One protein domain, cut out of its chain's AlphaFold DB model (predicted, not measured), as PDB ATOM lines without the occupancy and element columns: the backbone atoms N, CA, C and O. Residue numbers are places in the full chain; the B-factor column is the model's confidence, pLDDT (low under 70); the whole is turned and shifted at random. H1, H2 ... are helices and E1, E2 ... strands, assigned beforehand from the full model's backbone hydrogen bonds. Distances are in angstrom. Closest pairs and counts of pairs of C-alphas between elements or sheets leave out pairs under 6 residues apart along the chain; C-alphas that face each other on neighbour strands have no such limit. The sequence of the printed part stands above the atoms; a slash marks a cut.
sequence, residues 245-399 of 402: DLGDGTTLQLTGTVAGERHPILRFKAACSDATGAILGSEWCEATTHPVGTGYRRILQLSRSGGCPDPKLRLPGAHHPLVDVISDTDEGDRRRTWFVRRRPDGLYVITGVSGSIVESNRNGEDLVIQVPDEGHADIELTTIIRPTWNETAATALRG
ATOM      1  N   ASP A 245     -13.134  54.120  31.600       85.81
ATOM      2  CA  ASP A 245     -12.047  55.068  31.402       85.81
ATOM      3  C   ASP A 245     -11.354  54.790  30.063       85.81
ATOM      4  O   ASP A 245     -10.992  53.654  29.757       85.81
ATOM      5  N   LEU A 246     -11.172  55.830  29.251       86.00
ATOM      6  CA  LEU A 246     -10.430  55.752  27.989       86.00
ATOM      7  C   LEU A 246      -8.934  56.065  28.173       86.00
ATOM      8  O   LEU A 246      -8.158  55.960  27.227       86.00
ATOM      9  N   GLY A 247      -8.510  56.438  29.387       80.69
ATOM     10  CA  GLY A 247      -7.130  56.788  29.727       80.69
ATOM     11  C   GLY A 247      -6.706  58.189  29.280       80.69
ATOM     12  O   GLY A 247      -5.558  58.573  29.485       80.69
ATOM     13  N   ASP A 248      -7.621  58.958  28.689       77.00
ATOM     14  CA  ASP A 248      -7.386  60.292  28.131       77.00
ATOM     15  C   ASP A 248      -8.117  61.412  28.900       77.00
ATOM     16  O   ASP A 248      -8.158  62.561  28.459       77.00
ATOM     17  N   GLY A 249      -8.691  61.085  30.064       74.62
ATOM     18  CA  GLY A 249      -9.448  62.019  30.901       74.62
ATOM     19  C   GLY A 249     -10.899  62.238  30.458       74.62
ATOM     20  O   GLY A 249     -11.591  63.073  31.044       74.62
ATOM     21  N   THR A 250     -11.377  61.497  29.455       78.56
ATOM     22  CA  THR A 250     -12.779  61.513  29.032       78.56
ATOM     23  C   THR A 250     -13.713  61.056  30.149       78.56
ATOM     24  O   THR A 250     -13.498  60.031  30.793       78.56
ATOM     25  N   THR A 251     -14.823  61.773  30.322       81.31
ATOM     26  CA  THR A 251     -15.905  61.379  31.230       81.31
ATOM     27  C   THR A 251     -17.058  60.726  30.481       81.31
ATOM     28  O   THR A 251     -17.453  61.175  29.401       81.31
ATOM     29  N   LEU A 252     -17.663  59.713  31.097       89.00
ATOM     30  CA  LEU A 252     -18.926  59.143  30.644       89.00
ATOM     31  C   LEU A 252     -20.061  60.163  30.739       89.00
ATOM     32  O   LEU A 252     -20.224  60.838  31.750       89.00
ATOM     33  N   GLN A 253     -20.887  60.219  29.702       91.38
ATOM     34  CA  GLN A 253     -22.078  61.050  29.645       91.38
ATOM     35  C   GLN A 253     -23.318  60.181  29.469       91.38
ATOM     36  O   GLN A 253     -23.402  59.375  28.541       91.38
ATOM     37  N   LEU A 254     -24.332  60.402  30.307       93.44
ATOM     38  CA  LEU A 254     -25.654  59.821  30.105       93.44
ATOM     39  C   LEU A 254     -26.295  60.391  28.830       93.44
ATOM     40  O   LEU A 254     -26.518  61.597  28.729       93.44
ATOM     41  N   THR A 255     -26.646  59.530  27.877       95.00
ATOM     42  CA  THR A 255     -27.322  59.925  26.627       95.00
ATOM     43  C   THR A 255     -28.810  59.603  26.640       95.00
ATOM     44  O   THR A 255     -29.585  60.244  25.932       95.00
ATOM     45  N   GLY A 256     -29.244  58.641  27.458       93.81
ATOM     46  CA  GLY A 256     -30.655  58.300  27.553       93.81
ATOM     47  C   GLY A 256     -30.975  57.224  28.578       93.81
ATOM     48  O   GLY A 256     -30.105  56.563  29.135       93.81
ATOM     49  N   THR A 257     -32.269  57.054  28.818       96.06
ATOM     50  CA  THR A 257     -32.831  55.996  29.663       96.06
ATOM     51  C   THR A 257     -34.101  55.478  29.011       96.06
ATOM     52  O   THR A 257     -34.927  56.290  28.589       96.06
ATOM     53  N   VAL A 258     -34.291  54.165  28.976       93.69
ATOM     54  CA  VAL A 258     -35.478  53.528  28.398       93.69
ATOM     55  C   VAL A 258     -36.057  52.560  29.419       93.69
ATOM     56  O   VAL A 258     -35.352  51.679  29.897       93.69
ATOM     57  N   ALA A 259     -37.338  52.700  29.756       90.56
ATOM     58  CA  ALA A 259     -38.061  51.643  30.455       90.56
ATOM     59  C   ALA A 259     -38.400  50.566  29.416       90.56
ATOM     60  O   ALA A 259     -39.412  50.674  28.725       90.56
ATOM     61  N   GLY A 260     -37.486  49.612  29.216       85.06
ATOM     62  CA  GLY A 260     -37.698  48.495  28.297       85.06
ATOM     63  C   GLY A 260     -38.810  47.569  28.789       85.06
ATOM     64  O   GLY A 260     -39.335  47.739  29.886       85.06
ATOM     65  N   GLU A 261     -39.156  46.559  27.990       86.88
ATOM     66  CA  GLU A 261     -40.219  45.608  28.349       86.88
ATOM     67  C   GLU A 261     -39.876  44.793  29.601       86.88
ATOM     68  O   GLU A 261     -40.728  44.586  30.458       86.88
ATOM     69  N   ARG A 262     -38.617  44.349  29.718       87.31
ATOM     70  CA  ARG A 262     -38.152  43.513  30.837       87.31
ATOM     71  C   ARG A 262     -37.272  44.252  31.836       87.31
ATOM     72  O   ARG A 262     -37.379  44.020  33.036       87.31
ATOM     73  N   HIS A 263     -36.422  45.155  31.356       92.56
ATOM     74  CA  HIS A 263     -35.418  45.822  32.180       92.56
ATOM     75  C   HIS A 263     -35.335  47.311  31.830       92.56
ATOM     76  O   HIS A 263     -35.564  47.690  30.674       92.56
ATOM     77  N   PRO A 264     -35.007  48.175  32.802       95.00
ATOM     78  CA  PRO A 264     -34.613  49.536  32.500       95.00
ATOM     79  C   PRO A 264     -33.237  49.511  31.823       95.00
ATOM     80  O   PRO A 264     -32.330  48.809  32.264       95.00
ATOM     81  N   ILE A 265     -33.093  50.284  30.751       95.69
ATOM     82  CA  ILE A 265     -31.861  50.392  29.972       95.69
ATOM     83  C   ILE A 265     -31.296  51.794  30.156       95.69
ATOM     84  O   ILE A 265     -31.961  52.798  29.873       95.69
ATOM     85  N   LEU A 266     -30.053  51.853  30.605       95.25
ATOM     86  CA  LEU A 266     -29.223  53.044  30.670       95.25
ATOM     87  C   LEU A 266     -28.422  53.150  29.373       95.25
ATOM     88  O   LEU A 266     -27.856  52.157  28.929       95.25
ATOM     89  N   ARG A 267     -28.362  54.331  28.756       96.31
ATOM     90  CA  ARG A 267     -27.519  54.587  27.579       96.31
ATOM     91  C   ARG A 267     -26.534  55.695  27.875       96.31
ATOM     92  O   ARG A 267     -26.922  56.740  28.400       96.31
ATOM     93  N   PHE A 268     -25.285  55.487  27.498       94.62
ATOM     94  CA  PHE A 268     -24.208  56.427  27.750       94.62
ATOM     95  C   PHE A 268     -23.239  56.516  26.575       94.62
ATOM     96  O   PHE A 268     -23.278  55.720  25.637       94.62
ATOM     97  N   LYS A 269     -22.383  57.533  26.625       93.31
ATOM     98  CA  LYS A 269     -21.335  57.801  25.648       93.31
ATOM     99  C   LYS A 269     -20.060  58.226  26.371       93.31
ATOM    100  O   LYS A 269     -20.131  59.065  27.261       93.31
ATOM    101  N   ALA A 270     -18.914  57.716  25.938       91.69
ATOM    102  CA  ALA A 270     -17.600  58.284  26.226       91.69
ATOM    103  C   ALA A 270     -17.022  58.813  24.904       91.69
ATOM    104  O   ALA A 270     -16.798  58.039  23.975       91.69
ATOM    105  N   ALA A 271     -16.888  60.134  24.774       89.00
ATOM    106  CA  ALA A 271     -16.368  60.767  23.561       89.00
ATOM    107  C   ALA A 271     -14.845  60.836  23.623       89.00
ATOM    108  O   ALA A 271     -14.326  61.375  24.587       89.00
ATOM    109  N   CYS A 272     -14.146  60.348  22.605       86.00
ATOM    110  CA  CYS A 272     -12.685  60.341  22.619       86.00
ATOM    111  C   CYS A 272     -12.122  61.767  22.628       86.00
ATOM    112  O   CYS A 272     -12.701  62.670  22.015       86.00
ATOM    113  N   SER A 273     -11.020  61.977  23.349       82.19
ATOM    114  CA  SER A 273     -10.423  63.305  23.568       82.19
ATOM    115  C   SER A 273     -10.030  64.033  22.279       82.19
ATOM    116  O   SER A 273     -10.084  65.261  22.219       82.19
ATOM    117  N   ASP A 274      -9.687  63.288  21.231       79.38
ATOM    118  CA  ASP A 274      -9.363  63.798  19.895       79.38
ATOM    119  C   ASP A 274     -10.604  64.107  19.029       79.38
ATOM    120  O   ASP A 274     -10.474  64.550  17.886       79.38
ATOM    121  N   ALA A 275     -11.806  63.876  19.565       74.31
ATOM    122  CA  ALA A 275     -13.099  63.999  18.897       74.31
ATOM    123  C   ALA A 275     -13.246  63.168  17.605       74.31
ATOM    124  O   ALA A 275     -14.173  63.412  16.827       74.31
ATOM    125  N   THR A 276     -12.387  62.169  17.374       80.94
ATOM    126  CA  THR A 276     -12.449  61.315  16.173       80.94
ATOM    127  C   THR A 276     -13.493  60.208  16.287       80.94
ATOM    128  O   THR A 276     -13.823  59.559  15.292       80.94
ATOM    129  N   GLY A 277     -14.040  60.000  17.486       87.88
ATOM    130  CA  GLY A 277     -14.923  58.886  17.765       87.88
ATOM    131  C   GLY A 277     -15.599  58.930  19.132       87.88
ATOM    132  O   GLY A 277     -15.493  59.893  19.899       87.88
ATOM    133  N   ALA A 278     -16.320  57.856  19.433       90.75
ATOM    134  CA  ALA A 278     -16.864  57.596  20.755       90.75
ATOM    135  C   ALA A 278     -17.101  56.105  21.002       90.75
ATOM    136  O   ALA A 278     -17.389  55.348  20.072       90.75
ATOM    137  N   ILE A 279     -17.103  55.735  22.281       92.62
ATOM    138  CA  ILE A 279     -17.718  54.502  22.763       92.62
ATOM    139  C   ILE A 279     -19.163  54.811  23.147       92.62
ATOM    140  O   ILE A 279     -19.426  55.689  23.974       92.62
ATOM    141  N   LEU A 280     -20.108  54.100  22.543       94.06
ATOM    142  CA  LEU A 280     -21.512  54.105  22.937       94.06
ATOM    143  C   LEU A 280     -21.768  52.865  23.778       94.06
ATOM    144  O   LEU A 280     -21.328  51.777  23.420       94.06
ATOM    145  N   GLY A 281     -22.490  53.015  24.881       94.50
ATOM    146  CA  GLY A 281     -22.821  51.885  25.732       94.50
ATOM    147  C   GLY A 281     -24.280  51.852  26.128       94.50
ATOM    148  O   GLY A 281     -24.927  52.888  26.308       94.50
ATOM    149  N   SER A 282     -24.793  50.636  26.254       95.25
ATOM    150  CA  SER A 282     -26.059  50.343  26.910       95.25
ATOM    151  C   SER A 282     -25.808  49.417  28.088       95.25
ATOM    152  O   SER A 282     -25.021  48.482  27.979       95.25
ATOM    153  N   GLU A 283     -26.487  49.668  29.200       94.56
ATOM    154  CA  GLU A 283     -26.435  48.824  30.387       94.56
ATOM    155  C   GLU A 283     -27.846  48.507  30.873       94.56
ATOM    156  O   GLU A 283     -28.714  49.383  30.916       94.56
ATOM    157  N   TRP A 284     -28.064  47.263  31.283       94.69
ATOM    158  CA  TRP A 284     -29.224  46.873  32.077       94.69
ATOM    159  C   TRP A 284     -28.814  45.889  33.167       94.69
ATOM    160  O   TRP A 284     -27.730  45.302  33.137       94.69
ATOM    161  N   CYS A 285     -29.690  45.734  34.154       94.00
ATOM    162  CA  CYS A 285     -29.450  44.878  35.302       94.00
ATOM    163  C   CYS A 285     -30.675  44.031  35.619       94.00
ATOM    164  O   CYS A 285     -31.815  44.443  35.393       94.00
ATOM    165  N   GLU A 286     -30.410  42.866  36.188       92.56
ATOM    166  CA  GLU A 286     -31.410  41.921  36.662       92.56
ATOM    167  C   GLU A 286     -30.892  41.163  37.885       92.56
ATOM    168  O   GLU A 286     -29.684  41.039  38.101       92.56
ATOM    169  N   ALA A 287     -31.805  40.649  38.695       91.50
ATOM    170  CA  ALA A 287     -31.500  39.717  39.760       91.50
ATOM    171  C   ALA A 287     -31.021  38.392  39.164       91.50
ATOM    172  O   ALA A 287     -31.482  37.942  38.115       91.50
ATOM    173  N   THR A 288     -30.093  37.741  39.855       90.25
ATOM    174  CA  THR A 288     -29.561  36.448  39.431       90.25
ATOM    175  C   THR A 288     -29.391  35.506  40.614       90.25
ATOM    176  O   THR A 288     -29.173  35.924  41.755       90.25
ATOM    177  N   THR A 289     -29.499  34.212  40.328       86.81
ATOM    178  CA  THR A 289     -29.253  33.126  41.275       86.81
ATOM    179  C   THR A 289     -28.168  32.230  40.703       86.81
ATOM    180  O   THR A 289     -28.247  31.796  39.558       86.81
ATOM    181  N   HIS A 290     -27.160  31.941  41.514       84.88
ATOM    182  CA  HIS A 290     -26.044  31.061  41.201       84.88
ATOM    183  C   HIS A 290     -25.959  29.971  42.281       84.88
ATOM    184  O   HIS A 290     -26.364  30.218  43.420       84.88
ATOM    185  N   PRO A 291     -25.355  28.799  42.014       82.50
ATOM    186  CA  PRO A 291     -25.121  27.778  43.042       82.50
ATOM    187  C   PRO A 291     -24.381  28.272  44.292       82.50
ATOM    188  O   PRO A 291     -24.480  27.678  45.361       82.50
ATOM    189  N   VAL A 292     -23.639  29.375  44.169       85.38
ATOM    190  CA  VAL A 292     -22.910  29.981  45.289       85.38
ATOM    191  C   VAL A 292     -23.701  31.074  46.003       85.38
ATOM    192  O   VAL A 292     -23.246  31.539  47.037       85.38
ATOM    193  N   GLY A 293     -24.865  31.491  45.509       87.06
ATOM    194  CA  GLY A 293     -25.689  32.510  46.155       87.06
ATOM    195  C   GLY A 293     -26.509  33.339  45.176       87.06
ATOM    196  O   GLY A 293     -26.475  33.134  43.966       87.06
ATOM    197  N   THR A 294     -27.239  34.305  45.719       87.38
ATOM    198  CA  THR A 294     -28.035  35.260  44.951       87.38
ATOM    199  C   THR A 294     -27.331  36.606  44.856       87.38
ATOM    200  O   THR A 294     -26.479  36.961  45.676       87.38
ATOM    201  N   GLY A 295     -27.699  37.370  43.842       91.50
ATOM    202  CA  GLY A 295     -27.221  38.726  43.670       91.50
ATOM    203  C   GLY A 295     -27.825  39.338  42.423       91.50
ATOM    204  O   GLY A 295     -29.017  39.170  42.166       91.50
ATOM    205  N   TYR A 296     -27.012  40.035  41.645       94.25
ATOM    206  CA  TYR A 296     -27.470  40.700  40.434       94.25
ATOM    207  C   TYR A 296     -26.445  40.591  39.314       94.25
ATOM    208  O   TYR A 296     -25.246  40.419  39.539       94.25
ATOM    209  N   ARG A 297     -26.936  40.695  38.086       93.94
ATOM    210  CA  ARG A 297     -26.151  40.670  36.867       93.94
ATOM    211  C   ARG A 297     -26.338  41.987  36.130       93.94
ATOM    212  O   ARG A 297     -27.467  42.379  35.857       93.94
ATOM    213  N   ARG A 298     -25.228  42.643  35.796       93.62
ATOM    214  CA  ARG A 298     -25.178  43.804  34.902       93.62
ATOM    215  C   ARG A 298     -24.679  43.339  33.544       93.62
ATOM    216  O   ARG A 298     -23.663  42.650  33.466       93.62
ATOM    217  N   ILE A 299     -25.385  43.725  32.495       93.62
ATOM    218  CA  ILE A 299     -25.011  43.440  31.116       93.62
ATOM    219  C   ILE A 299     -24.688  44.773  30.461       93.62
ATOM    220  O   ILE A 299     -25.517  45.681  30.478       93.62
ATOM    221  N   LEU A 300     -23.478  44.886  29.921       93.94
ATOM    222  CA  LEU A 300     -23.010  46.047  29.185       93.94
ATOM    223  C   LEU A 300     -22.814  45.646  27.730       93.94
ATOM    224  O   LEU A 300     -22.112  44.680  27.443       93.94
ATOM    225  N   GLN A 301     -23.390  46.424  26.827       94.50
ATOM    226  CA  GLN A 301     -23.153  46.316  25.397       94.50
ATOM    227  C   GLN A 301     -22.482  47.601  24.932       94.50
ATOM    228  O   GLN A 301     -23.075  48.677  25.034       94.50
ATOM    229  N   LEU A 302     -21.247  47.492  24.452       94.50
ATOM    230  CA  LEU A 302     -20.440  48.617  23.992       94.50
ATOM    231  C   LEU A 302     -20.262  48.544  22.482       94.50
ATOM    232  O   LEU A 302     -19.977  47.478  21.952       94.50
ATOM    233  N   SER A 303     -20.370  49.671  21.792       93.06
ATOM    234  CA  SER A 303     -19.979  49.802  20.393       93.06
ATOM    235  C   SER A 303     -19.000  50.953  20.225       93.06
ATOM    236  O   SER A 303     -19.062  51.960  20.938       93.06
ATOM    237  N   ARG A 304     -18.074  50.789  19.281       91.12
ATOM    238  CA  ARG A 304     -17.072  51.795  18.949       91.12
ATOM    239  C   ARG A 304     -17.468  52.511  17.667       91.12
ATOM    240  O   ARG A 304     -17.996  51.921  16.732       91.12
ATOM    241  N   SER A 305     -17.213  53.809  17.648       86.81
ATOM    242  CA  SER A 305     -17.232  54.629  16.445       86.81
ATOM    243  C   SER A 305     -15.926  55.409  16.387       86.81
ATOM    244  O   SER A 305     -15.532  55.989  17.397       86.81
ATOM    245  N   GLY A 306     -15.257  55.418  15.233       81.50
ATOM    246  CA  GLY A 306     -13.957  56.078  15.068       81.50
ATOM    247  C   GLY A 306     -12.793  55.353  15.761       81.50
ATOM    248  O   GLY A 306     -12.950  54.248  16.273       81.50
ATOM    249  N   GLY A 307     -11.618  55.986  15.781       80.12
ATOM    250  CA  GLY A 307     -10.352  55.402  16.258       80.12
ATOM    251  C   GLY A 307     -10.177  55.380  17.780       80.12
ATOM    252  O   GLY A 307      -9.065  55.554  18.270       80.12
ATOM    253  N   CYS A 308     -11.264  55.215  18.530       84.88
ATOM    254  CA  CYS A 308     -11.227  55.255  19.987       84.88
ATOM    255  C   CYS A 308     -10.404  54.109  20.594       84.88
ATOM    256  O   CYS A 308     -10.527  52.965  20.135       84.88
ATOM    257  N   PRO A 309      -9.627  54.378  21.661       87.00
ATOM    258  CA  PRO A 309      -8.923  53.328  22.381       87.00
ATOM    259  C   PRO A 309      -9.913  52.362  23.039       87.00
ATOM    260  O   PRO A 309     -11.067  52.707  23.317       87.00
ATOM    261  N   ASP A 310      -9.439  51.147  23.302       88.12
ATOM    262  CA  ASP A 310     -10.199  50.149  24.046       88.12
ATOM    263  C   ASP A 310     -10.467  50.649  25.481       88.12
ATOM    264  O   ASP A 310      -9.529  51.052  26.181       88.12
ATOM    265  N   PRO A 311     -11.734  50.662  25.937       89.62
ATOM    266  CA  PRO A 311     -12.078  51.194  27.244       89.62
ATOM    267  C   PRO A 311     -11.625  50.271  28.378       89.62
ATOM    268  O   PRO A 311     -11.739  49.043  28.311       89.62
ATOM    269  N   LYS A 312     -11.197  50.887  29.479       88.81
ATOM    270  CA  LYS A 312     -10.960  50.228  30.763       88.81
ATOM    271  C   LYS A 312     -12.230  50.269  31.595       88.81
ATOM    272  O   LYS A 312     -12.688  51.334  31.996       88.81
ATOM    273  N   LEU A 313     -12.800  49.104  31.862       86.94
ATOM    274  CA  LEU A 313     -13.917  48.925  32.774       86.94
ATOM    275  C   LEU A 313     -13.382  48.756  34.195       86.94
ATOM    276  O   LEU A 313     -12.748  47.745  34.507       86.94
ATOM    277  N   ARG A 314     -13.675  49.724  35.065       81.75
ATOM    278  CA  ARG A 314     -13.340  49.627  36.486       81.75
ATOM    279  C   ARG A 314     -14.391  48.789  37.200       81.75
ATOM    280  O   ARG A 314     -15.584  49.104  37.148       81.75
ATOM    281  N   LEU A 315     -13.966  47.722  37.881       78.88
ATOM    282  CA  LEU A 315     -14.910  46.899  38.635       78.88
ATOM    283  C   LEU A 315     -15.430  47.666  39.857       78.88
ATOM    284  O   LEU A 315     -14.640  48.199  40.646       78.88
ATOM    285  N   PRO A 316     -16.753  47.707  40.070       69.50
ATOM    286  CA  PRO A 316     -17.286  48.255  41.302       69.50
ATOM    287  C   PRO A 316     -16.755  47.521  42.539       69.50
ATOM    288  O   PRO A 316     -16.583  46.303  42.517       69.50
ATOM    289  N   GLY A 317     -16.475  48.259  43.616       70.38
ATOM    290  CA  GLY A 317     -15.905  47.673  44.833       70.38
ATOM    291  C   GLY A 317     -14.439  47.239  44.701       70.38
ATOM    292  O   GLY A 317     -13.923  46.586  45.607       70.38
ATOM    293  N   ALA A 318     -13.739  47.604  43.614       76.12
ATOM    294  CA  ALA A 318     -12.324  47.277  43.406       76.12
ATOM    295  C   ALA A 318     -11.392  47.763  44.533       76.12
ATOM    296  O   ALA A 318     -10.331  47.182  44.742       76.12
ATOM    297  N   HIS A 319     -11.803  48.776  45.298       78.75
ATOM    298  CA  HIS A 319     -11.070  49.274  46.462       78.75
ATOM    299  C   HIS A 319     -11.100  48.309  47.665       78.75
ATOM    300  O   HIS A 319     -10.311  48.457  48.598       78.75
ATOM    301  N   HIS A 320     -12.011  47.331  47.689       85.06
ATOM    302  CA  HIS A 320     -12.056  46.332  48.753       85.06
ATOM    303  C   HIS A 320     -10.895  45.332  48.628       85.06
ATOM    304  O   HIS A 320     -10.567  44.918  47.512       85.06
ATOM    305  N   PRO A 321     -10.312  44.864  49.751       89.62
ATOM    306  CA  PRO A 321      -9.248  43.866  49.736       89.62
ATOM    307  C   PRO A 321      -9.623  42.615  48.937       89.62
ATOM    308  O   PRO A 321     -10.642  41.973  49.214       89.62
ATOM    309  N   LEU A 322      -8.779  42.271  47.964       92.00
ATOM    310  CA  LEU A 322      -8.881  41.031  47.203       92.00
ATOM    311  C   LEU A 322      -8.487  39.847  48.089       92.00
ATOM    312  O   LEU A 322      -7.451  39.870  48.750       92.00
ATOM    313  N   VAL A 323      -9.334  38.824  48.104       93.44
ATOM    314  CA  VAL A 323      -9.164  37.604  48.902       93.44
ATOM    315  C   VAL A 323      -8.831  36.413  48.019       93.44
ATOM    316  O   VAL A 323      -8.028  35.576  48.417       93.44
ATOM    317  N   ASP A 324      -9.456  36.321  46.846       91.31
ATOM    318  CA  ASP A 324      -9.317  35.170  45.961       91.31
ATOM    319  C   ASP A 324      -9.600  35.560  44.504       91.31
ATOM    320  O   ASP A 324     -10.346  36.510  44.235       91.31
ATOM    321  N   VAL A 325      -9.012  34.810  43.574       91.06
ATOM    322  CA  VAL A 325      -9.250  34.928  42.133       91.06
ATOM    323  C   VAL A 325      -9.444  33.534  41.567       91.06
ATOM    324  O   VAL A 325      -8.544  32.696  41.611       91.06
ATOM    325  N   ILE A 326     -10.620  33.294  40.996       88.31
ATOM    326  CA  ILE A 326     -10.968  32.014  40.388       88.31
ATOM    327  C   ILE A 326     -11.198  32.244  38.905       88.31
ATOM    328  O   ILE A 326     -12.177  32.867  38.504       88.31
ATOM    329  N   SER A 327     -10.294  31.727  38.083       82.56
ATOM    330  CA  SER A 327     -10.544  31.598  36.653       82.56
ATOM    331  C   SER A 327     -11.188  30.250  36.382       82.56
ATOM    332  O   SER A 327     -10.688  29.226  36.845       82.56
ATOM    333  N   ASP A 328     -12.274  30.268  35.625       70.81
ATOM    334  CA  ASP A 328     -12.857  29.061  35.061       70.81
ATOM    335  C   ASP A 328     -12.093  28.647  33.789       70.81
ATOM    336  O   ASP A 328     -11.575  29.499  33.053       70.81
ATOM    337  N   THR A 329     -12.017  27.340  33.552       54.69
ATOM    338  CA  THR A 329     -11.469  26.716  32.343       54.69
ATOM    339  C   THR A 329     -12.540  25.843  31.678       54.69
ATOM    340  O   THR A 329     -12.512  24.627  31.820       54.69
ATOM    341  N   ASP A 330     -13.405  26.522  30.917       51.62
ATOM    342  CA  ASP A 330     -13.841  26.212  29.540       51.62
ATOM    343  C   ASP A 330     -14.994  25.214  29.251       51.62
ATOM    344  O   ASP A 330     -14.965  24.061  29.668       51.62
ATOM    345  N   GLU A 331     -15.941  25.677  28.414       39.84
ATOM    346  CA  GLU A 331     -16.514  24.975  27.245       39.84
ATOM    347  C   GLU A 331     -17.208  26.024  26.328       39.84
ATOM    348  O   GLU A 331     -18.431  26.173  26.294       39.84
ATOM    349  N   GLY A 332     -16.404  26.843  25.632       50.44
ATOM    350  CA  GLY A 332     -16.857  27.860  24.666       50.44
ATOM    351  C   GLY A 332     -16.126  29.205  24.801       50.44
ATOM    352  O   GLY A 332     -15.475  29.473  25.802       50.44
ATOM    353  N   ASP A 333     -16.268  30.093  23.810       51.03
ATOM    354  CA  ASP A 333     -15.472  31.330  23.609       51.03
ATOM    355  C   ASP A 333     -15.616  32.436  24.697       51.03
ATOM    356  O   ASP A 333     -15.324  33.604  24.458       51.03
ATOM    357  N   ARG A 334     -16.114  32.132  25.908       61.56
ATOM    358  CA  ARG A 334     -16.355  33.121  26.982       61.56
ATOM    359  C   ARG A 334     -15.812  32.662  28.334       61.56
ATOM    360  O   ARG A 334     -16.568  32.373  29.260       61.56
ATOM    361  N   ARG A 335     -14.485  32.681  28.476       73.56
ATOM    362  CA  ARG A 335     -13.786  32.510  29.761       73.56
ATOM    363  C   ARG A 335     -14.355  33.456  30.831       73.56
ATOM    364  O   ARG A 335     -14.453  34.665  30.605       73.56
ATOM    365  N   ARG A 336     -14.682  32.921  32.013       82.81
ATOM    366  CA  ARG A 336     -15.137  33.704  33.173       82.81
ATOM    367  C   ARG A 336     -14.057  33.782  34.246       82.81
ATOM    368  O   ARG A 336     -13.447  32.777  34.603       82.81
ATOM    369  N   THR A 337     -13.845  34.978  34.785       87.50
ATOM    370  CA  THR A 337     -12.974  35.197  35.947       87.50
ATOM    371  C   THR A 337     -13.780  35.791  37.087       87.50
ATOM    372  O   THR A 337     -14.539  36.737  36.890       87.50
ATOM    373  N   TRP A 338     -13.618  35.227  38.275       89.81
ATOM    374  CA  TRP A 338     -14.273  35.646  39.501       89.81
ATOM    375  C   TRP A 338     -13.264  36.308  40.431       89.81
ATOM    376  O   TRP A 338     -12.241  35.714  40.769       89.81
ATOM    377  N   PHE A 339     -13.586  37.516  40.879       91.38
ATOM    378  CA  PHE A 339     -12.827  38.261  41.874       91.38
ATOM    379  C   PHE A 339     -13.596  38.255  43.188       91.38
ATOM    380  O   PHE A 339     -14.762  38.647  43.230       91.38
ATOM    381  N   VAL A 340     -12.951  37.810  44.262       93.31
ATOM    382  CA  VAL A 340     -13.569  37.729  45.585       93.31
ATOM    383  C   VAL A 340     -12.954  38.787  46.473       93.31
ATOM    384  O   VAL A 340     -11.750  38.776  46.723       93.31
ATOM    385  N   ARG A 341     -13.783  39.698  46.975       92.56
ATOM    386  CA  ARG A 341     -13.352  40.804  47.828       92.56
ATOM    387  C   ARG A 341     -14.077  40.790  49.158       92.56
ATOM    388  O   ARG A 341     -15.242  40.404  49.234       92.56
ATOM    389  N   ARG A 342     -13.392  41.232  50.212       93.00
ATOM    390  CA  ARG A 342     -13.970  41.347  51.556       93.00
ATOM    391  C   ARG A 342     -14.356  42.791  51.849       93.00
ATOM    392  O   ARG A 342     -13.506  43.675  51.830       93.00
ATOM    393  N   ARG A 343     -15.627  43.015  52.160       89.25
ATOM    394  CA  ARG A 343     -16.162  44.314  52.568       89.25
ATOM    395  C   ARG A 343     -15.806  44.645  54.023       89.25
ATOM    396  O   ARG A 343     -15.577  43.734  54.825       89.25
ATOM    397  N   PRO A 344     -15.828  45.938  54.400       87.00
ATOM    398  CA  PRO A 344     -15.617  46.372  55.783       87.00
ATOM    399  C   PRO A 344     -16.626  45.796  56.787       87.00
ATOM    400  O   PRO A 344     -16.281  45.572  57.942       87.00
ATOM    401  N   ASP A 345     -17.855  45.512  56.348       87.50
ATOM    402  CA  ASP A 345     -18.911  44.897  57.165       87.50
ATOM    403  C   ASP A 345     -18.755  43.374  57.338       87.50
ATOM    404  O   ASP A 345     -19.592  42.721  57.961       87.50
ATOM    405  N   GLY A 346     -17.675  42.796  56.803       90.69
ATOM    406  CA  GLY A 346     -17.354  41.377  56.907       90.69
ATOM    407  C   GLY A 346     -17.986  40.500  55.827       90.69
ATOM    408  O   GLY A 346     -17.646  39.318  55.773       90.69
ATOM    409  N   LEU A 347     -18.842  41.049  54.956       91.62
ATOM    410  CA  LEU A 347     -19.392  40.318  53.815       91.62
ATOM    411  C   LEU A 347     -18.347  40.130  52.708       91.62
ATOM    412  O   LEU A 347     -17.364  40.864  52.603       91.62
ATOM    413  N   TYR A 348     -18.592  39.152  51.846       93.06
ATOM    414  CA  TYR A 348     -17.825  38.901  50.634       93.06
ATOM    415  C   TYR A 348     -18.631  39.336  49.414       93.06
ATOM    416  O   TYR A 348     -19.794  38.950  49.278       93.06
ATOM    417  N   VAL A 349     -17.996  40.104  48.530       92.38
ATOM    418  CA  VAL A 349     -18.502  40.442  47.193       92.38
ATOM    419  C   VAL A 349     -17.731  39.608  46.192       92.38
ATOM    420  O   VAL A 349     -16.503  39.656  46.141       92.38
ATOM    421  N   ILE A 350     -18.462  38.815  45.424       92.88
ATOM    422  CA  ILE A 350     -17.926  37.912  44.417       92.88
ATOM    423  C   ILE A 350     -18.370  38.455  43.064       92.88
ATOM    424  O   ILE A 350     -19.556  38.395  42.735       92.88
ATOM    425  N   THR A 351     -17.429  38.987  42.291       91.69
ATOM    426  CA  THR A 351     -17.691  39.601  40.987       91.69
ATOM    427  C   THR A 351     -17.146  38.711  39.879       91.69
ATOM    428  O   THR A 351     -15.936  38.604  39.694       91.69
ATOM    429  N   GLY A 352     -18.045  38.050  39.158       90.12
ATOM    430  CA  GLY A 352     -17.760  37.279  37.955       90.12
ATOM    431  C   GLY A 352     -17.813  38.158  36.720       90.12
ATOM    432  O   GLY A 352     -18.748  38.936  36.552       90.12
ATOM    433  N   VAL A 353     -16.825  38.010  35.848       89.00
ATOM    434  CA  VAL A 353     -16.671  38.814  34.639       89.00
ATOM    435  C   VAL A 353     -16.461  37.885  33.450       89.00
ATOM    436  O   VAL A 353     -15.612  36.994  33.507       89.00
ATOM    437  N   SER A 354     -17.236  38.076  32.383       86.81
ATOM    438  CA  SER A 354     -17.104  37.334  31.120       86.81
ATOM    439  C   SER A 354     -17.494  38.203  29.924       86.81
ATOM    440  O   SER A 354     -18.357  39.068  30.061       86.81
ATOM    441  N   GLY A 355     -16.905  37.961  28.750       84.56
ATOM    442  CA  GLY A 355     -17.141  38.767  27.545       84.56
ATOM    443  C   GLY A 355     -15.856  39.098  26.792       84.56
ATOM    444  O   GLY A 355     -14.849  38.426  26.992       84.56
ATOM    445  N   SER A 356     -15.898  40.146  25.964       77.38
ATOM    446  CA  SER A 356     -14.780  40.636  25.132       77.38
ATOM    447  C   SER A 356     -13.667  41.316  25.951       77.38
ATOM    448  O   SER A 356     -13.355  42.490  25.763       77.38
ATOM    449  N   ILE A 357     -13.097  40.600  26.917       72.56
ATOM    450  CA  ILE A 357     -12.038  41.082  27.809       72.56
ATOM    451  C   ILE A 357     -10.707  40.582  27.262       72.56
ATOM    452  O   ILE A 357     -10.502  39.373  27.158       72.56
ATOM    453  N   VAL A 358      -9.799  41.500  26.939       64.94
ATOM    454  CA  VAL A 358      -8.485  41.158  26.370       64.94
ATOM    455  C   VAL A 358      -7.358  41.233  27.381       64.94
ATOM    456  O   VAL A 358      -6.421  40.443  27.305       64.94
ATOM    457  N   GLU A 359      -7.473  42.108  28.380       65.25
ATOM    458  CA  GLU A 359      -6.530  42.161  29.492       65.25
ATOM    459  C   GLU A 359      -7.271  42.385  30.810       65.25
ATOM    460  O   GLU A 359      -8.226  43.154  30.906       65.25
ATOM    461  N   SER A 360      -6.798  41.722  31.859       66.62
ATOM    462  CA  SER A 360      -7.160  42.041  33.236       66.62
ATOM    463  C   SER A 360      -5.877  42.113  34.044       66.62
ATOM    464  O   SER A 360      -5.003  41.249  33.911       66.62
ATOM    465  N   ASN A 361      -5.728  43.145  34.876       65.75
ATOM    466  CA  ASN A 361      -4.664  43.097  35.869       65.75
ATOM    467  C   ASN A 361      -4.967  41.958  36.866       65.75
ATOM    468  O   ASN A 361      -6.120  41.561  37.040       65.75
ATOM    469  N   ARG A 362      -3.939  41.411  37.534       61.69
ATOM    470  CA  ARG A 362      -4.120  40.269  38.460       61.69
ATOM    471  C   ARG A 362      -5.150  40.535  39.563       61.69
ATOM    472  O   ARG A 362      -5.694  39.586  40.115       61.69
ATOM    473  N   ASN A 363      -5.404  41.806  39.866       68.69
ATOM    474  CA  ASN A 363      -6.299  42.213  40.933       68.69
ATOM    475  C   ASN A 363      -7.737  42.471  40.462       68.69
ATOM    476  O   ASN A 363      -8.592  42.668  41.317       68.69
ATOM    477  N   GLY A 364      -8.019  42.490  39.156       69.38
ATOM    478  CA  GLY A 364      -9.329  42.849  38.605       69.38
ATOM    479  C   GLY A 364      -9.788  44.253  38.991       69.38
ATOM    480  O   GLY A 364     -10.962  44.448  39.290       69.38
ATOM    481  N   GLU A 365      -8.873  45.212  39.100       77.06
ATOM    482  CA  GLU A 365      -9.252  46.609  39.365       77.06
ATOM    483  C   GLU A 365      -9.732  47.274  38.075       77.06
ATOM    484  O   GLU A 365     -10.836  47.819  38.048       77.06
ATOM    485  N   ASP A 366      -8.954  47.097  37.002       79.56
ATOM    486  CA  ASP A 366      -9.264  47.561  35.654       79.56
ATOM    487  C   ASP A 366      -9.263  46.381  34.676       79.56
ATOM    488  O   ASP A 366      -8.346  45.546  34.669       79.56
ATOM    489  N   LEU A 367     -10.293  46.329  33.835       83.19
ATOM    490  CA  LEU A 367     -10.457  45.344  32.772       83.19
ATOM    491  C   LEU A 367     -10.411  46.052  31.422       83.19
ATOM    492  O   LEU A 367     -11.251  46.907  31.154       83.19
ATOM    493  N   VAL A 368      -9.461  45.692  30.564       85.88
ATOM    494  CA  VAL A 368      -9.398  46.225  29.200       85.88
ATOM    495  C   VAL A 368     -10.375  45.441  28.338       85.88
ATOM    496  O   VAL A 368     -10.264  44.218  28.192       85.88
ATOM    497  N   ILE A 369     -11.350  46.156  27.788       86.31
ATOM    498  CA  ILE A 369     -12.412  45.588  26.971       86.31
ATOM    499  C   ILE A 369     -12.092  45.859  25.509       86.31
ATOM    500  O   ILE A 369     -12.025  47.012  25.096       86.31
ATOM    501  N   GLN A 370     -11.953  44.803  24.714       85.88
ATOM    502  CA  GLN A 370     -11.796  44.955  23.275       85.88
ATOM    503  C   GLN A 370     -13.157  45.227  22.653       85.88
ATOM    504  O   GLN A 370     -14.058  44.387  22.720       85.88
ATOM    505  N   VAL A 371     -13.294  46.387  22.015       86.00
ATOM    506  CA  VAL A 371     -14.502  46.748  21.269       86.00
ATOM    507  C   VAL A 371     -14.162  46.747  19.779       86.00
ATOM    508  O   VAL A 371     -13.331  47.549  19.375       86.00
ATOM    509  N   PRO A 372     -14.749  45.871  18.946       83.38
ATOM    510  CA  PRO A 372     -14.458  45.844  17.508       83.38
ATOM    511  C   PRO A 372     -14.816  47.164  16.797       83.38
ATOM    512  O   PRO A 372     -15.799  47.805  17.166       83.38
ATOM    513  N   ASP A 373     -14.075  47.533  15.740       75.88
ATOM    514  CA  ASP A 373     -14.349  48.731  14.911       75.88
ATOM    515  C   ASP A 373     -15.737  48.705  14.259       75.88
ATOM    516  O   ASP A 373     -16.406  49.731  14.164       75.88
ATOM    517  N   GLU A 374     -16.186  47.518  13.850       71.94
ATOM    518  CA  GLU A 374     -17.499  47.264  13.261       71.94
ATOM    519  C   GLU A 374     -18.183  46.132  14.035       71.94
ATOM    520  O   GLU A 374     -18.227  44.978  13.611       71.94
ATOM    521  N   GLY A 375     -18.672  46.441  15.236       80.12
ATOM    522  CA  GLY A 375     -19.329  45.449  16.078       80.12
ATOM    523  C   GLY A 375     -19.710  45.966  17.454       80.12
ATOM    524  O   GLY A 375     -19.766  47.170  17.712       80.12
ATOM    525  N   HIS A 376     -20.004  45.020  18.340       87.44
ATOM    526  CA  HIS A 376     -20.249  45.291  19.744       87.44
ATOM    527  C   HIS A 376     -19.448  44.336  20.624       87.44
ATOM    528  O   HIS A 376     -19.164  43.203  20.240       87.44
ATOM    529  N   ALA A 377     -19.089  44.820  21.805       90.31
ATOM    530  CA  ALA A 377     -18.561  44.025  22.895       90.31
ATOM    531  C   ALA A 377     -19.655  43.839  23.942       90.31
ATOM    532  O   ALA A 377     -20.214  44.820  24.437       90.31
ATOM    533  N   ASP A 378     -19.915  42.586  24.295       90.44
ATOM    534  CA  ASP A 378     -20.845  42.235  25.361       90.44
ATOM    535  C   ASP A 378     -20.061  41.817  26.598       90.44
ATOM    536  O   ASP A 378     -19.304  40.840  26.573       90.44
ATOM    537  N   ILE A 379     -20.287  42.528  27.696       91.31
ATOM    538  CA  ILE A 379     -19.652  42.285  28.982       91.31
ATOM    539  C   ILE A 379     -20.736  41.946  29.992       91.31
ATOM    540  O   ILE A 379     -21.671  42.711  30.218       91.31
ATOM    541  N   GLU A 380     -20.589  40.790  30.623       91.62
ATOM    542  CA  GLU A 380     -21.435  40.367  31.726       91.62
ATOM    543  C   GLU A 380     -20.660  40.498  33.039       91.62
ATOM    544  O   GLU A 380     -19.588  39.907  33.194       91.62
ATOM    545  N   LEU A 381     -21.237  41.240  33.986       91.44
ATOM    546  CA  LEU A 381     -20.770  41.357  35.362       91.44
ATOM    547  C   LEU A 381     -21.800  40.722  36.299       91.44
ATOM    548  O   LEU A 381     -22.867  41.285  36.540       91.44
ATOM    549  N   THR A 382     -21.480  39.562  36.856       92.31
ATOM    550  CA  THR A 382     -22.301  38.897  37.873       92.31
ATOM    551  C   THR A 382     -21.763  39.234  39.256       92.31
ATOM    552  O   THR A 382     -20.605  38.962  39.538       92.31
ATOM    553  N   THR A 383     -22.586  39.796  40.136       93.12
ATOM    554  CA  THR A 383     -22.213  40.120  41.520       93.12
ATOM    555  C   THR A 383     -23.021  39.273  42.488       93.12
ATOM    556  O   THR A 383     -24.246  39.241  42.407       93.12
ATOM    557  N   ILE A 384     -22.343  38.597  43.416       92.62
ATOM    558  CA  ILE A 384     -22.948  37.757  44.454       92.62
ATOM    559  C   ILE A 384     -22.421  38.213  45.811       92.62
ATOM    560  O   ILE A 384     -21.215  38.391  45.981       92.62
ATOM    561  N   ILE A 385     -23.315  38.374  46.786       90.69
ATOM    562  CA  ILE A 385     -22.959  38.828  48.135       90.69
ATOM    563  C   ILE A 385     -23.197  37.697  49.128       90.69
ATOM    564  O   ILE A 385     -24.271  37.094  49.153       90.69
ATOM    565  N   ARG A 386     -22.198  37.397  49.966       91.75
ATOM    566  CA  ARG A 386     -22.268  36.290  50.931       91.75
ATOM    567  C   ARG A 386     -21.659  36.641  52.283       91.75
ATOM    568  O   ARG A 386     -20.712  37.417  52.340       91.75
ATOM    569  N   PRO A 387     -22.121  36.010  53.374       92.44
ATOM    570  CA  PRO A 387     -21.515  36.188  54.692       92.44
ATOM    571  C   PRO A 387     -20.193  35.429  54.871       92.44
ATOM    572  O   PRO A 387     -19.421  35.755  55.764       92.44
ATOM    573  N   THR A 388     -19.930  34.400  54.060       93.62
ATOM    574  CA  THR A 388     -18.773  33.510  54.223       93.62
ATOM    575  C   THR A 388     -18.143  33.134  52.884       93.62
ATOM    576  O   THR A 388     -18.833  33.035  51.865       93.62
ATOM    577  N   TRP A 389     -16.830  32.889  52.912       94.81
ATOM    578  CA  TRP A 389     -16.028  32.390  51.793       94.81
ATOM    579  C   TRP A 389     -15.265  31.131  52.217       94.81
ATOM    580  O   TRP A 389     -14.617  31.133  53.263       94.81
ATOM    581  N   ASN A 390     -15.387  30.040  51.455       93.44
ATOM    582  CA  ASN A 390     -14.780  28.742  51.770       93.44
ATOM    583  C   ASN A 390     -14.489  27.918  50.502       93.44
ATOM    584  O   ASN A 390     -14.952  28.255  49.413       93.44
ATOM    585  N   GLU A 391     -13.766  26.804  50.653       91.75
ATOM    586  CA  GLU A 391     -13.360  25.954  49.523       91.75
ATOM    587  C   GLU A 391     -14.549  25.344  48.766       91.75
ATOM    588  O   GLU A 391     -14.482  25.151  47.555       91.75
ATOM    589  N   THR A 392     -15.672  25.080  49.442       91.31
ATOM    590  CA  THR A 392     -16.897  24.604  48.783       91.31
ATOM    591  C   THR A 392     -17.445  25.655  47.820       91.31
ATOM    592  O   THR A 392     -17.817  25.325  46.698       91.31
ATOM    593  N   ALA A 393     -17.460  26.929  48.226       91.38
ATOM    594  CA  ALA A 393     -17.841  28.044  47.367       91.38
ATOM    595  C   ALA A 393     -16.864  28.220  46.197       91.38
ATOM    596  O   ALA A 393     -17.305  28.392  45.062       91.38
ATOM    597  N   ALA A 394     -15.559  28.132  46.471       91.06
ATOM    598  CA  ALA A 394     -14.521  28.225  45.452       91.06
ATOM    599  C   ALA A 394     -14.644  27.099  44.413       91.06
ATOM    600  O   ALA A 394     -14.643  27.352  43.212       91.06
ATOM    601  N   THR A 395     -14.840  25.860  44.867       88.75
ATOM    602  CA  THR A 395     -15.045  24.686  44.008       88.75
ATOM    603  C   THR A 395     -16.324  24.805  43.194       88.75
ATOM    604  O   THR A 395     -16.313  24.505  42.005       88.75
ATOM    605  N   ALA A 396     -17.413  25.286  43.796       86.19
ATOM    606  CA  ALA A 396     -18.652  25.523  43.071       86.19
ATOM    607  C   ALA A 396     -18.454  26.553  41.949       86.19
ATOM    608  O   ALA A 396     -18.901  26.292  40.844       86.19
ATOM    609  N   LEU A 397     -17.723  27.657  42.168       86.62
ATOM    610  CA  LEU A 397     -17.399  28.609  41.090       86.62
ATOM    611  C   LEU A 397     -16.555  28.003  39.958       86.62
ATOM    612  O   LEU A 397     -16.711  28.428  38.821       86.62
ATOM    613  N   ARG A 398     -15.682  27.033  40.263       82.00
ATOM    614  CA  ARG A 398     -14.876  26.295  39.269       82.00
ATOM    615  C   ARG A 398     -15.666  25.203  38.533       82.00
ATOM    616  O   ARG A 398     -15.184  24.687  37.537       82.00
ATOM    617  N   GLY A 399     -16.802  24.770  39.084       66.88
ATOM    618  CA  GLY A 399     -17.542  23.579  38.647       66.88
ATOM    619  C   GLY A 399     -18.889  23.855  37.975       66.88
ATOM    620  O   GLY A 399     -19.585  22.904  37.636       66.88
TER     621      GLY A 399
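This is residues 245 to 399 of the 402 residues of the protein "Cytochrome c domain-containing protein" of Phycisphaerae bacterium (UniProt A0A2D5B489). One large, twisted antiparallel sheet of eight strands makes the body, with the long strands E3, E4 and E11 side by side in its middle, the E1 and E2 hairpin at one edge and the E6 and E7 hairpin at the other. A small three-stranded sheet, E5, E10 and E9, lies over one face near E8 and E11, and a short helix, H1, packs on the opposite face at E6 and E7. The printed part has 155 residues, with eleven named strands, E1 to E11, followed by one named helix. The large sheet runs E1, E2, E3, E4, E11, E8, E7, E6; the class is mostly strand. The whole is compact, with a radius of gyration of the C-alphas of 16.3 A and spans of 49 by 35 by 35 A.

E1, residues 252 to 259, is an edge strand and bends by 54 degrees at residue 255. It forms a hairpin with E2, residues 264 to 271, where N 253 and O 269 are 2.8 A apart, within hydrogen-bond range. E3, residues 278 to 290, bends by 70 degrees at residue 287; N 266 of E2 and its O 283 are 2.8 A apart. E4, residues 293 to 305, completes a meander E1 E2 E3 E4, each strand the antiparallel neighbour of the one before; N 280 and O 303 are 2.9 A apart. E6, residues 322 to 327, E7, residues 336 to 342, and E8, residues 348 to 355, form a second meander, with N 338 and O 326, and N 339 and O 351, each 2.8 A apart. E11, residues 376 to 386, is between E4 and E8, with N 298 and O 381, and N 350 and O 384, each 2.8 A apart. In the smaller antiparallel sheet, E10, residues 366 to 369, is between E5, residues 312 to 314, and E9, residues 357 to 360; N 313 and O 367, and N 368 and O 359, are each 2.8 A apart. The closest C-alphas of E10 and E11, those of Ile 369 and Ala 377, are 7.5 A apart. H1, residues 391 to 399, is on the large sheet; its closest C-alpha to E6 is that of Arg 398, 7.0 A from that of Ile 326. In H1 every O i to N i+4 pair is within hydrogen-bond range.

E1 begins at C-alpha 252, (-18.926, 59.143, 30.644). E3 is 34.7 A long, E4 38.0 A and E11 32.5 A. H1, 11.9 A long, ends at C-alpha 399, (-17.542, 23.579, 38.647).

The C-alphas farthest apart, those of Ala 275 and Thr 392, are 49.6 A apart. The printed part has no cut and no long link. Its mean pLDDT is 85.3; residues 316, 329 to 334, 358 to 364 and 399 are under 70.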